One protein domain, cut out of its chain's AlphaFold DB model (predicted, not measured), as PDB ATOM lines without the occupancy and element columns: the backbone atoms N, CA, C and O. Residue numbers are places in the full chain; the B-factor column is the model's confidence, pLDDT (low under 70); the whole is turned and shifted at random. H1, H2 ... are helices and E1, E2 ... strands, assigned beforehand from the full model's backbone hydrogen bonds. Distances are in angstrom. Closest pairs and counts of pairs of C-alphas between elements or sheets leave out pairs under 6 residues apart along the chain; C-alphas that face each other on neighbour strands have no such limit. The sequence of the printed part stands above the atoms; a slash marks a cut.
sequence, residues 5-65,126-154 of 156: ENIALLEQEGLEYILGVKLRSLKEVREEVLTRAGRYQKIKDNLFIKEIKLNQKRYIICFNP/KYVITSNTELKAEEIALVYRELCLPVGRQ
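What this domain is: This is residues 5 to 65 and 126 to 154 of the 156 residues of an uncharacterized protein of Candidatus Methanoperedenaceae archaeon GB50 (UniProt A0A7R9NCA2). What would one see first? A strongly twisted sheet of five strands curls round one helix, H3, which packs in the sheet's hollow, while the short helix H2 packs on the opposite face and H1 lies off the sheet, beyond E1. What is it made of? The printed part has 90 residues, with three named helices and five named strands in the order H1 E1 H2 E2 E3 E4 E5 H3, of mixed class. The sheet's order is E1 - E5 - E4 - E3 - E2, all antiparallel. The whole is compact, with a radius of gyration of the C-alphas of 13.2 A, and spans 37 by 29 by 23 A.

How they stand to each other: How is the sheet joined? E2, residues 41 to 44, E3, residues 47 to 54, and E4, residues 57 to 63, form a meander, each strand the antiparallel neighbour of the one before; E2 and E3 are a hairpin, with N 41 and O 49 2.8 A apart, and so are E3 and E4, with N 50 and O 61 2.8 A apart. E5, residues 126 to 131, is antiparallel to E4, with N 62 and O 127 2.8 A apart, and to the edge strand E1, residues 18 to 21, with N 19 and O 130 2.9 A apart. Where do the helices stand? H3, residues 137 to 148, is on the sheet, which curls round it; the closest C-alphas of H3 and E4 are those of Ala 137 and Ile 60, 6.5 A apart, and of H3 and E1 those of Tyr 144 and Ile 18, 7.0 A. H2, residues 27 to 33, is on the opposite face at a height over the sheet of 8.8 A, only just over E4 with 3 of its 7 C-alphas, and runs across the strands, at 75 degrees to E4 on the local plane. H1, residues 5 to 12, is not on the sheet, and is apart from H2 and H3. Are the helices' backbones whole? In H1, H2 and H3 every O i to N i+4 pair is within hydrogen-bond range.

Where its parts are: Which elements are longest? From first to last C-alpha, E3 measures 22.1 A, E4 19.4 A, E5 16.9 A and H3 16.5 A. Where are the anchor points? H1 begins at C-alpha 5, (-19.800, -2.182, 25.095), E3 begins at C-alpha 47, (-9.398, 8.919, 51.909), and H3 ends at C-alpha 148, (-17.555, -1.906, 48.256).

The domain as a whole: How large is it? The two C-alphas farthest apart are those of Gln 12 and Asp 45, at 37.7 A. Where is the cut? Residues 66 to 125 are not printed, and C-alphas 65 and 126 are 8.7 A apart across the cut, in the link from E4 to E5. Is any link long? Of the links that are printed whole, H2 to E2 is short and the others are tight. Where is confidence low? Residues 148 to 154 are under 70; the mean pLDDT of the printed part is 88.5.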
ATOM      1  N   GLU A   5     -18.489  -2.045  25.725       85.56
ATOM      2  CA  GLU A   5     -19.800  -2.182  25.095       85.56
ATOM      3  C   GLU A   5     -20.914  -1.947  26.119       85.56
ATOM      4  O   GLU A   5     -21.825  -1.169  25.865       85.56
ATOM      5  N   ASN A   6     -20.793  -2.523  27.320       87.75
ATOM      6  CA  ASN A   6     -21.778  -2.308  28.380       87.75
ATOM      7  C   ASN A   6     -21.798  -0.855  28.873       87.75
ATOM      8  O   ASN A   6     -22.865  -0.345  29.181       87.75
ATOM      9  N   ILE A   7     -20.641  -0.186  28.961       86.88
ATOM     10  CA  ILE A   7     -20.596   1.238  29.339       86.88
ATOM     11  C   ILE A   7     -21.288   2.089  28.270       86.88
ATOM     12  O   ILE A   7     -22.102   2.935  28.616       86.88
ATOM     13  N   ALA A   8     -21.017   1.826  26.989       87.75
ATOM     14  CA  ALA A   8     -21.670   2.538  25.894       87.75
ATOM     15  C   ALA A   8     -23.191   2.324  25.901       87.75
ATOM     16  O   ALA A   8     -23.931   3.271  25.669       87.75
ATOM     17  N   LEU A   9     -23.656   1.111  26.220       90.75
ATOM     18  CA  LEU A   9     -25.084   0.826  26.359       90.75
ATOM     19  C   LEU A   9     -25.711   1.616  27.517       90.75
ATOM     20  O   LEU A   9     -26.763   2.213  27.338       90.75
ATOM     21  N   LEU A  10     -25.055   1.676  28.682       90.56
ATOM     22  CA  LEU A  10     -25.536   2.495  29.803       90.56
ATOM     23  C   LEU A  10     -25.647   3.975  29.410       90.56
ATOM     24  O   LEU A  10     -26.628   4.625  29.751       90.56
ATOM     25  N   GLU A  11     -24.667   4.494  28.666       89.19
ATOM     26  CA  GLU A  11     -24.674   5.879  28.182       89.19
ATOM     27  C   GLU A  11     -25.773   6.125  27.135       89.19
ATOM     28  O   GLU A  11     -26.420   7.167  27.175       89.19
ATOM     29  N   GLN A  12     -26.023   5.166  26.236       91.50
ATOM     30  CA  GLN A  12     -27.101   5.235  25.242       91.50
ATOM     31  C   GLN A  12     -28.491   5.240  25.883       91.50
ATOM     32  O   GLN A  12     -29.359   5.989  25.446       91.50
ATOM     33  N   GLU A  13     -28.681   4.451  26.937       93.50
ATOM     34  CA  GLU A  13     -29.931   4.388  27.701       93.50
ATOM     35  C   GLU A  13     -30.084   5.557  28.696       93.50
ATOM     36  O   GLU A  13     -31.058   5.617  29.443       93.50
ATOM     37  N   GLY A  14     -29.122   6.491  28.743       91.00
ATOM     38  CA  GLY A  14     -29.148   7.636  29.657       91.00
ATOM     39  C   GLY A  14     -28.998   7.258  31.133       91.00
ATOM     40  O   GLY A  14     -29.396   8.023  32.009       91.00
ATOM     41  N   LEU A  15     -28.442   6.078  31.425       92.31
ATOM     42  CA  LEU A  15     -28.272   5.580  32.783       92.31
ATOM     43  C   LEU A  15     -26.985   6.109  33.418       92.31
ATOM     44  O   LEU A  15     -25.881   6.035  32.868       92.31
ATOM     45  N   GLU A  16     -27.137   6.595  34.640       92.00
ATOM     46  CA  GLU A  16     -26.045   7.041  35.487       92.00
ATOM     47  C   GLU A  16     -25.303   5.866  36.137       92.00
ATOM     48  O   GLU A  16     -25.900   4.869  36.551       92.00
ATOM     49  N   TYR A  17     -23.977   5.975  36.251       91.56
ATOM     50  CA  TYR A  17     -23.146   4.922  36.823       91.56
ATOM     51  C   TYR A  17     -21.974   5.440  37.657       91.56
ATOM     52  O   TYR A  17     -21.378   6.488  37.399       91.56
ATOM     53  N   ILE A  18     -21.564   4.613  38.620       92.56
ATOM     54  CA  ILE A  18     -20.301   4.731  39.350       92.56
ATOM     55  C   ILE A  18     -19.577   3.389  39.231       92.56
ATOM     56  O   ILE A  18     -20.042   2.372  39.745       92.56
ATOM     57  N   LEU A  19     -18.435   3.366  38.541       91.62
ATOM     58  CA  LEU A  19     -17.727   2.130  38.212       91.62
ATOM     59  C   LEU A  19     -16.275   2.149  38.685       91.62
ATOM     60  O   LEU A  19     -15.519   3.081  38.420       91.62
ATOM     61  N   GLY A  20     -15.857   1.052  39.312       91.62
ATOM     62  CA  GLY A  20     -14.456   0.801  39.641       91.62
ATOM     63  C   GLY A  20     -13.637   0.400  38.415       91.62
ATOM     64  O   GLY A  20     -14.053  -0.430  37.600       91.62
ATOM     65  N   VAL A  21     -12.429   0.945  38.313       89.81
ATOM     66  CA  VAL A  21     -11.555   0.786  37.153       89.81
ATOM     67  C   VAL A  21     -10.287   0.016  37.526       89.81
ATOM     68  O   VAL A  21      -9.608   0.303  38.512       89.81
ATOM     69  N   LYS A  22      -9.921  -0.985  36.715       87.69
ATOM     70  CA  LYS A  22      -8.698  -1.774  36.930       87.69
ATOM     71  C   LYS A  22      -7.457  -0.953  36.595       87.69
ATOM     72  O   LYS A  22      -7.130  -0.783  35.423       87.69
ATOM     73  N   LEU A  23      -6.694  -0.602  37.627       89.31
ATOM     74  CA  LEU A  23      -5.454   0.174  37.518       89.31
ATOM     75  C   LEU A  23      -4.416  -0.419  36.559       89.31
ATOM     76  O   LEU A  23      -3.745   0.303  35.831       89.31
ATOM     77  N   ARG A  24      -4.255  -1.748  36.592       87.62
ATOM     78  CA  ARG A  24      -3.157  -2.447  35.903       87.62
ATOM     79  C   ARG A  24      -3.512  -2.898  34.490       87.62
ATOM     80  O   ARG A  24      -2.618  -3.091  33.671       87.62
ATOM     81  N   SER A  25      -4.799  -3.129  34.227       86.19
ATOM     82  CA  SER A  25      -5.267  -3.708  32.962       86.19
ATOM     83  C   SER A  25      -5.640  -2.654  31.927       86.19
ATOM     84  O   SER A  25      -5.551  -2.936  30.737       86.19
ATOM     85  N   LEU A  26      -6.053  -1.459  32.357       88.00
ATOM     86  CA  LEU A  26      -6.420  -0.378  31.448       88.00
ATOM     87  C   LEU A  26      -5.220   0.536  31.202       88.00
ATOM     88  O   LEU A  26      -4.721   1.182  32.122       88.00
ATOM     89  N   LYS A  27      -4.764   0.569  29.943       88.69
ATOM     90  CA  LYS A  27      -3.591   1.338  29.503       88.69
ATOM     91  C   LYS A  27      -3.739   2.829  29.818       88.69
ATOM     92  O   LYS A  27      -2.856   3.389  30.457       88.69
ATOM     93  N   GLU A  28      -4.885   3.404  29.463       90.38
ATOM     94  CA  GLU A  28      -5.250   4.805  29.725       90.38
ATOM     95  C   GLU A  28      -5.098   5.161  31.215       90.38
ATOM     96  O   GLU A  28      -4.429   6.125  31.580       90.38
ATOM     97  N   VAL A  29      -5.600   4.307  32.114       90.94
ATOM     98  CA  VAL A  29      -5.465   4.537  33.560       90.94
ATOM     99  C   VAL A  29      -4.009   4.476  34.013       90.94
ATOM    100  O   VAL A  29      -3.546   5.307  34.794       90.94
ATOM    101  N   ARG A  30      -3.275   3.476  33.527       91.50
ATOM    102  CA  ARG A  30      -1.894   3.214  33.935       91.50
ATOM    103  C   ARG A  30      -0.909   4.294  33.489       91.50
ATOM    104  O   ARG A  30       0.063   4.540  34.213       91.50
ATOM    105  N   GLU A  31      -1.101   4.817  32.283       90.62
ATOM    106  CA  GLU A  31      -0.137   5.662  31.571       90.62
ATOM    107  C   GLU A  31      -0.526   7.139  31.563       90.62
ATOM    108  O   GLU A  31       0.377   7.969  31.525       90.62
ATOM    109  N   GLU A  32      -1.816   7.472  31.680       91.75
ATOM    110  CA  GLU A  32      -2.300   8.856  31.597       91.75
ATOM    111  C   GLU A  32      -2.971   9.316  32.894       91.75
ATOM    112  O   GLU A  32      -2.644  10.381  33.410       91.75
ATOM    113  N   VAL A  33      -3.871   8.516  33.475       92.69
ATOM    114  CA  VAL A  33      -4.609   8.929  34.687       92.69
ATOM    115  C   VAL A  33      -3.687   8.945  35.909       92.69
ATOM    116  O   VAL A  33      -3.558   9.961  36.588       92.69
ATOM    117  N   LEU A  34      -2.992   7.839  36.196       91.81
ATOM    118  CA  LEU A  34      -2.158   7.734  37.402       91.81
ATOM    119  C   LEU A  34      -0.888   8.597  37.355       91.81
ATOM    120  O   LEU A  34      -0.331   8.906  38.407       91.81
ATOM    121  N   THR A  35      -0.425   8.968  36.163       91.06
ATOM    122  CA  THR A  35       0.791   9.769  35.942       91.06
ATOM    123  C   THR A  35       0.513  11.269  35.940       91.06
ATOM    124  O   THR A  35       1.440  12.058  36.114       91.06
ATOM    125  N   ARG A  36      -0.750  11.688  35.775       90.75
ATOM    126  CA  ARG A  36      -1.104  13.105  35.691       90.75
ATOM    127  C   ARG A  36      -0.822  13.825  37.004       90.75
ATOM    128  O   ARG A  36      -1.332  13.440  38.063       90.75
ATOM    129  N   ALA A  37      -0.042  14.897  36.921       88.25
ATOM    130  CA  ALA A  37       0.208  15.780  38.050       88.25
ATOM    131  C   ALA A  37      -1.101  16.422  38.538       88.25
ATOM    132  O   ALA A  37      -2.012  16.689  37.755       88.25
ATOM    133  N   GLY A  38      -1.201  16.648  39.844       89.56
ATOM    134  CA  GLY A  38      -2.363  17.275  40.462       89.56
ATOM    135  C   GLY A  38      -2.376  17.058  41.968       89.56
ATOM    136  O   GLY A  38      -1.751  16.123  42.474       89.56
ATOM    137  N   ARG A  39      -3.075  17.941  42.681       92.12
ATOM    138  CA  ARG A  39      -3.182  17.888  44.140       92.12
ATOM    139  C   ARG A  39      -4.257  16.891  44.550       92.12
ATOM    140  O   ARG A  39      -5.305  16.815  43.915       92.12
ATOM    141  N   TYR A  40      -3.978  16.149  45.612       94.50
ATOM    142  CA  TYR A  40      -4.992  15.357  46.288       94.50
ATOM    143  C   TYR A  40      -5.732  16.238  47.291       94.50
ATOM    144  O   TYR A  40      -5.110  16.986  48.044       94.50
ATOM    145  N   GLN A  41      -7.052  16.129  47.301       95.19
ATOM    146  CA  GLN A  41      -7.911  16.696  48.326       95.19
ATOM    147  C   GLN A  41      -8.113  15.655  49.427       95.19
ATOM    148  O   GLN A  41      -8.436  14.501  49.141       95.19
ATOM    149  N   LYS A  42      -7.915  16.054  50.684       95.56
ATOM    150  CA  LYS A  42      -8.232  15.215  51.842       95.56
ATOM    151  C   LYS A  42      -9.740  15.257  52.085       95.56
ATOM    152  O   LYS A  42     -10.277  16.340  52.290       95.56
ATOM    153  N   ILE A  43     -10.387  14.093  52.072       93.50
ATOM    154  CA  ILE A  43     -11.819  13.936  52.371       93.50
ATOM    155  C   ILE A  43     -11.997  13.355  53.776       93.50
ATOM    156  O   ILE A  43     -12.768  13.863  54.581       93.50
ATOM    157  N   LYS A  44     -11.234  12.302  54.091       90.00
ATOM    158  CA  LYS A  44     -11.119  11.690  55.425       90.00
ATOM    159  C   LYS A  44      -9.653  11.344  55.692       90.00
ATOM    160  O   LYS A  44      -8.832  11.402  54.778       90.00
ATOM    161  N   ASP A  45      -9.312  10.947  56.916       87.00
ATOM    162  CA  ASP A  45      -7.937  10.545  57.265       87.00
ATOM    163  C   ASP A  45      -7.420   9.378  56.409       87.00
ATOM    164  O   ASP A  45      -6.255   9.345  56.027       87.00
ATOM    165  N   ASN A  46      -8.321   8.483  56.009       88.25
ATOM    166  CA  ASN A  46      -8.056   7.325  55.154       88.25
ATOM    167  C   ASN A  46      -8.527   7.490  53.700       88.25
ATOM    168  O   ASN A  46      -8.590   6.503  52.967       88.25
ATOM    169  N   LEU A  47      -8.907   8.697  53.269       93.44
ATOM    170  CA  LEU A  47      -9.398   8.919  51.909       93.44
ATOM    171  C   LEU A  47      -8.978  10.280  51.366       93.44
ATOM    172  O   LEU A  47      -9.488  11.331  51.758       93.44
ATOM    173  N   PHE A  48      -8.099  10.220  50.378       95.75
ATOM    174  CA  PHE A  48      -7.673  11.343  49.565       95.75
ATOM    175  C   PHE A  48      -8.158  11.128  48.140       95.75
ATOM    176  O   PHE A  48      -8.053  10.021  47.613       95.75
ATOM    177  N   ILE A  49      -8.651  12.178  47.490       96.94
ATOM    178  CA  ILE A  49      -9.150  12.088  46.118       96.94
ATOM    179  C   ILE A  49      -8.424  13.049  45.187       96.94
ATOM    180  O   ILE A  49      -7.980  14.120  45.592       96.94
ATOM    181  N   LYS A  50      -8.328  12.674  43.918       96.06
ATOM    182  CA  LYS A  50      -7.885  13.549  42.837       96.06
ATOM    183  C   LYS A  50      -8.761  13.311  41.619       96.06
ATOM    184  O   LYS A  50      -8.784  12.203  41.083       96.06
ATOM    185  N   GLU A  51      -9.454  14.353  41.182       95.38
ATOM    186  CA  GLU A  51     -10.265  14.313  39.970       95.38
ATOM    187  C   GLU A  51      -9.407  14.608  38.732       95.38
ATOM    188  O   GLU A  51      -8.576  15.517  38.724       95.38
ATOM    189  N   ILE A  52      -9.608  13.822  37.677       94.50
ATOM    190  CA  ILE A  52      -8.974  13.972  36.370       94.50
ATOM    191  C   ILE A  52     -10.049  13.828  35.300       94.50
ATOM    192  O   ILE A  52     -10.789  12.850  35.283       94.50
ATOM    193  N   LYS A  53     -10.078  14.762  34.351       92.50
ATOM    194  CA  LYS A  53     -10.866  14.634  33.122       92.50
ATOM    195  C   LYS A  53      -9.934  14.279  31.967       92.50
ATOM    196  O   LYS A  53      -8.931  14.964  31.762       92.50
ATOM    197  N   LEU A  54     -10.242  13.204  31.249       90.00
ATOM    198  CA  LEU A  54      -9.461  12.697  30.121       90.00
ATOM    199  C   LEU A  54     -10.413  12.131  29.066       90.00
ATOM    200  O   LEU A  54     -11.278  11.337  29.406       90.00
ATOM    201  N   ASN A  55     -10.266  12.528  27.798       86.06
ATOM    202  CA  ASN A  55     -11.076  12.014  26.682       86.06
ATOM    203  C   ASN A  55     -12.595  12.041  26.954       86.06
ATOM    204  O   ASN A  55     -13.283  11.052  26.723       86.06
ATOM    205  N   GLN A  56     -13.098  13.157  27.499       84.88
ATOM    206  CA  GLN A  56     -14.499  13.347  27.922       84.88
ATOM    207  C   GLN A  56     -14.965  12.429  29.067       84.88
ATOM    208  O   GLN A  56     -16.105  12.522  29.507       84.88
ATOM    209  N   LYS A  57     -14.075  11.599  29.614       88.62
ATOM    210  CA  LYS A  57     -14.331  10.762  30.782       88.62
ATOM    211  C   LYS A  57     -13.803  11.411  32.039       88.62
ATOM    212  O   LYS A  57     -12.779  12.102  32.048       88.62
ATOM    213  N   ARG A  58     -14.508  11.141  33.127       93.19
ATOM    214  CA  ARG A  58     -14.165  11.605  34.459       93.19
ATOM    215  C   ARG A  58     -13.601  10.450  35.268       93.19
ATOM    216  O   ARG A  58     -14.282   9.456  35.496       93.19
ATOM    217  N   TYR A  59     -12.371  10.617  35.726       95.00
ATOM    218  CA  TYR A  59     -11.674   9.691  36.601       95.00
ATOM    219  C   TYR A  59     -11.464  10.315  37.972       95.00
ATOM    220  O   TYR A  59     -11.009  11.450  38.092       95.00
ATOM    221  N   ILE A  60     -11.738   9.547  39.016       95.81
ATOM    222  CA  ILE A  60     -11.467   9.933  40.396       95.81
ATOM    223  C   ILE A  60     -10.463   8.928  40.936       95.81
ATOM    224  O   ILE A  60     -10.766   7.743  41.070       95.81
ATOM    225  N   ILE A  61      -9.241   9.387  41.195       96.06
ATOM    226  CA  ILE A  61      -8.241   8.576  41.882       96.06
ATOM    227  C   ILE A  61      -8.472   8.735  43.372       96.06
ATOM    228  O   ILE A  61      -8.328   9.833  43.902       96.06
ATOM    229  N   CYS A  62      -8.753   7.631  44.039       95.38
ATOM    230  CA  CYS A  62      -8.804   7.552  45.484       95.38
ATOM    231  C   CYS A  62      -7.489   6.968  46.001       95.38
ATOM    232  O   CYS A  62      -6.925   6.053  45.397       95.38
ATOM    233  N   PHE A  63      -6.996   7.514  47.105       95.50
ATOM    234  CA  PHE A  63      -5.790   7.081  47.790       95.50
ATOM    235  C   PHE A  63      -6.071   6.932  49.285       95.50
ATOM    236  O   PHE A  63      -6.584   7.855  49.918       95.50
ATOM    237  N   ASN A  64      -5.723   5.774  49.831       94.31
ATOM    238  CA  ASN A  64      -5.820   5.445  51.240       94.31
ATOM    239  C   ASN A  64      -4.407   5.171  51.790       94.31
ATOM    240  O   ASN A  64      -3.798   4.168  51.408       94.31
ATOM    241  N   PRO A  65      -3.871   6.035  52.673       93.56
ATOM    242  CA  PRO A  65      -2.514   5.885  53.195       93.56
ATOM    243  C   PRO A  65      -2.327   4.589  53.999       93.56
ATOM    244  O   PRO A  65      -1.301   3.933  53.844       93.56
ATOM    245  N   LYS A 126      -4.135   2.761  46.187       95.06
ATOM    246  CA  LYS A 126      -4.929   3.489  45.190       95.06
ATOM    247  C   LYS A 126      -6.015   2.621  44.593       95.06
ATOM    248  O   LYS A 126      -5.839   1.432  44.339       95.06
ATOM    249  N   TYR A 127      -7.111   3.274  44.240       94.06
ATOM    250  CA  TYR A 127      -8.118   2.758  43.325       94.06
ATOM    251  C   TYR A 127      -8.668   3.908  42.479       94.06
ATOM    252  O   TYR A 127      -8.487   5.080  42.804       94.06
ATOM    253  N   VAL A 128      -9.270   3.583  41.337       94.38
ATOM    254  CA  VAL A 128      -9.800   4.581  40.402       94.38
ATOM    255  C   VAL A 128     -11.257   4.281  40.129       94.38
ATOM    256  O   VAL A 128     -11.618   3.131  39.876       94.38
ATOM    257  N   ILE A 129     -12.066   5.331  40.151       94.31
ATOM    258  CA  ILE A 129     -13.481   5.311  39.806       94.31
ATOM    259  C   ILE A 129     -13.671   6.098  38.507       94.31
ATOM    260  O   ILE A 129     -12.974   7.084  38.269       94.31
ATOM    261  N   THR A 130     -14.611   5.663  37.676       93.38
ATOM    262  CA  THR A 130     -15.145   6.428  36.545       93.38
ATOM    263  C   THR A 130     -16.652   6.572  36.702       93.38
ATOM    264  O   THR A 130     -17.314   5.655  37.193       93.38
ATOM    265  N   SER A 131     -17.195   7.717  36.305       93.25
ATOM    266  CA  SER A 131     -18.624   8.013  36.429       93.25
ATOM    267  C   SER A 131     -19.058   9.036  35.381       93.25
ATOM    268  O   SER A 131     -18.264   9.911  35.028       93.25
ATOM    269  N   ASN A 132     -20.298   8.919  34.906       92.94
ATOM    270  CA  ASN A 132     -20.981   9.904  34.061       92.94
ATOM    271  C   ASN A 132     -21.960  10.803  34.848       92.94
ATOM    272  O   ASN A 132     -22.625  11.627  34.236       92.94
ATOM    273  N   THR A 133     -22.035  10.661  36.176       91.38
ATOM    274  CA  THR A 133     -22.948  11.445  37.027       91.38
ATOM    275  C   THR A 133     -22.477  12.883  37.241       91.38
ATOM    276  O   THR A 133     -21.274  13.182  37.204       91.38
ATOM    277  N   GLU A 134     -23.428  13.765  37.554       90.38
ATOM    278  CA  GLU A 134     -23.164  15.168  37.914       90.38
ATOM    279  C   GLU A 134     -22.710  15.360  39.374       90.38
ATOM    280  O   GLU A 134     -22.288  16.453  39.758       90.38
ATOM    281  N   LEU A 135     -22.735  14.293  40.184       93.00
ATOM    282  CA  LEU A 135     -22.332  14.309  41.593       93.00
ATOM    283  C   LEU A 135     -20.900  14.825  41.787       93.00
ATOM    284  O   LEU A 135     -20.026  14.700  40.920       93.00
ATOM    285  N   LYS A 136     -20.591  15.371  42.963       94.62
ATOM    286  CA  LYS A 136     -19.220  15.805  43.268       94.62
ATOM    287  C   LYS A 136     -18.294  14.593  43.399       94.62
ATOM    288  O   LYS A 136     -18.703  13.514  43.814       94.62
ATOM    289  N   ALA A 137     -17.009  14.767  43.081       94.00
ATOM    290  CA  ALA A 137     -16.037  13.669  43.156       94.00
ATOM    291  C   ALA A 137     -15.911  13.083  44.572       94.00
ATOM    292  O   ALA A 137     -15.678  11.885  44.725       94.00
ATOM    293  N   GLU A 138     -16.091  13.923  45.591       94.31
ATOM    294  CA  GLU A 138     -16.175  13.519  46.994       94.31
ATOM    295  C   GLU A 138     -17.348  12.568  47.249       94.31
ATOM    296  O   GLU A 138     -17.141  11.476  47.774       94.31
ATOM    297  N   GLU A 139     -18.551  12.942  46.816       93.50
ATOM    298  CA  GLU A 139     -19.767  12.141  46.984       93.50
ATOM    299  C   GLU A 139     -19.629  10.793  46.274       93.50
ATOM    300  O   GLU A 139     -19.866   9.746  46.872       93.50
ATOM    301  N   ILE A 140     -19.130  10.801  45.034       93.81
ATOM    302  CA  ILE A 140     -18.878   9.580  44.260       93.81
ATOM    303  C   ILE A 140     -17.896   8.655  44.996       93.81
ATOM    304  O   ILE A 140     -18.120   7.446  45.081       93.81
ATOM    305  N   ALA A 141     -16.800   9.205  45.529       93.19
ATOM    306  CA  ALA A 141     -15.798   8.422  46.247       93.19
ATOM    307  C   ALA A 141     -16.347   7.823  47.551       93.19
ATOM    308  O   ALA A 141     -16.006   6.684  47.883       93.19
ATOM    309  N   LEU A 142     -17.192   8.565  48.274       92.38
ATOM    310  CA  LEU A 142     -17.836   8.108  49.506       92.38
ATOM    311  C   LEU A 142     -18.866   7.008  49.230       92.38
ATOM    312  O   LEU A 142     -18.762   5.934  49.820       92.38
ATOM    313  N   VAL A 143     -19.773   7.220  48.273       91.19
ATOM    314  CA  VAL A 143     -20.786   6.229  47.875       91.19
ATOM    315  C   VAL A 143     -20.121   4.940  47.398       91.19
ATOM    316  O   VAL A 143     -20.479   3.841  47.826       91.19
ATOM    317  N   TYR A 144     -19.094   5.051  46.549       90.19
ATOM    318  CA  TYR A 144     -18.369   3.876  46.068       90.19
ATOM    319  C   TYR A 144     -17.699   3.101  47.209       90.19
ATOM    320  O   TYR A 144     -17.692   1.867  47.217       90.19
ATOM    321  N   ARG A 145     -17.142   3.821  48.189       85.38
ATOM    322  CA  ARG A 145     -16.525   3.223  49.374       85.38
ATOM    323  C   ARG A 145     -17.548   2.454  50.212       85.38
ATOM    324  O   ARG A 145     -17.245   1.341  50.632       85.38
ATOM    325  N   GLU A 146     -18.727   3.024  50.442       84.31
ATOM    326  CA  GLU A 146     -19.807   2.395  51.216       84.31
ATOM    327  C   GLU A 146     -20.352   1.136  50.538       84.31
ATOM    328  O   GLU A 146     -20.611   0.142  51.211       84.31
ATOM    329  N   LEU A 147     -20.435   1.138  49.205       79.62
ATOM    330  CA  LEU A 147     -20.898  -0.016  48.433       79.62
ATOM    331  C   LEU A 147     -19.909  -1.195  48.467       79.62
ATOM    332  O   LEU A 147     -20.313  -2.356  48.417       79.62
ATOM    333  N   CYS A 148     -18.604  -0.907  48.493       68.56
ATOM    334  CA  CYS A 148     -17.555  -1.906  48.256       68.56
ATOM    335  C   CYS A 148     -16.786  -2.347  49.510       68.56
ATOM    336  O   CYS A 148     -16.114  -3.382  49.464       68.56
ATOM    337  N   LEU A 149     -16.828  -1.596  50.617       60.00
ATOM    338  CA  LEU A 149     -16.095  -1.946  51.835       60.00
ATOM    339  C   LEU A 149     -17.040  -2.456  52.932       60.00
ATOM    340  O   LEU A 149     -17.947  -1.726  53.332       60.00
ATOM    341  N   PRO A 150     -16.801  -3.656  53.498       54.03
ATOM    342  CA  PRO A 150     -17.531  -4.091  54.681       54.03
ATOM    343  C   PRO A 150     -17.307  -3.095  55.828       54.03
ATOM    344  O   PRO A 150     -16.206  -2.561  55.995       54.03
ATOM    345  N   VAL A 151     -18.349  -2.883  56.633       51.69
ATOM    346  CA  VAL A 151     -18.459  -1.858  57.691       51.69
ATOM    347  C   VAL A 151     -17.242  -1.823  58.642       51.69
ATOM    348  O   VAL A 151     -16.846  -0.763  59.114       51.69
ATOM    349  N   GLY A 152     -16.546  -2.951  58.837       50.06
ATOM    350  CA  GLY A 152     -15.326  -3.051  59.656       50.06
ATOM    351  C   GLY A 152     -14.060  -2.364  59.106       50.06
ATOM    352  O   GLY A 152     -13.086  -2.243  59.840       50.06
ATOM    353  N   ARG A 153     -14.043  -1.898  57.846       49.16
ATOM    354  CA  ARG A 153     -12.939  -1.101  57.248       49.16
ATOM    355  C   ARG A 153     -13.213   0.409  57.224       49.16
ATOM    356  O   ARG A 153     -12.472   1.176  56.609       49.16
ATOM    357  N   GLN A 154     -14.303   0.846  57.851       45.44
ATOM    358  CA  GLN A 154     -14.690   2.258  57.908       45.44
ATOM    359  C   GLN A 154     -14.110   2.989  59.135       45.44
ATOM    360  O   GLN A 154     -14.243   4.205  59.236       45.44
TER     361      GLN A 154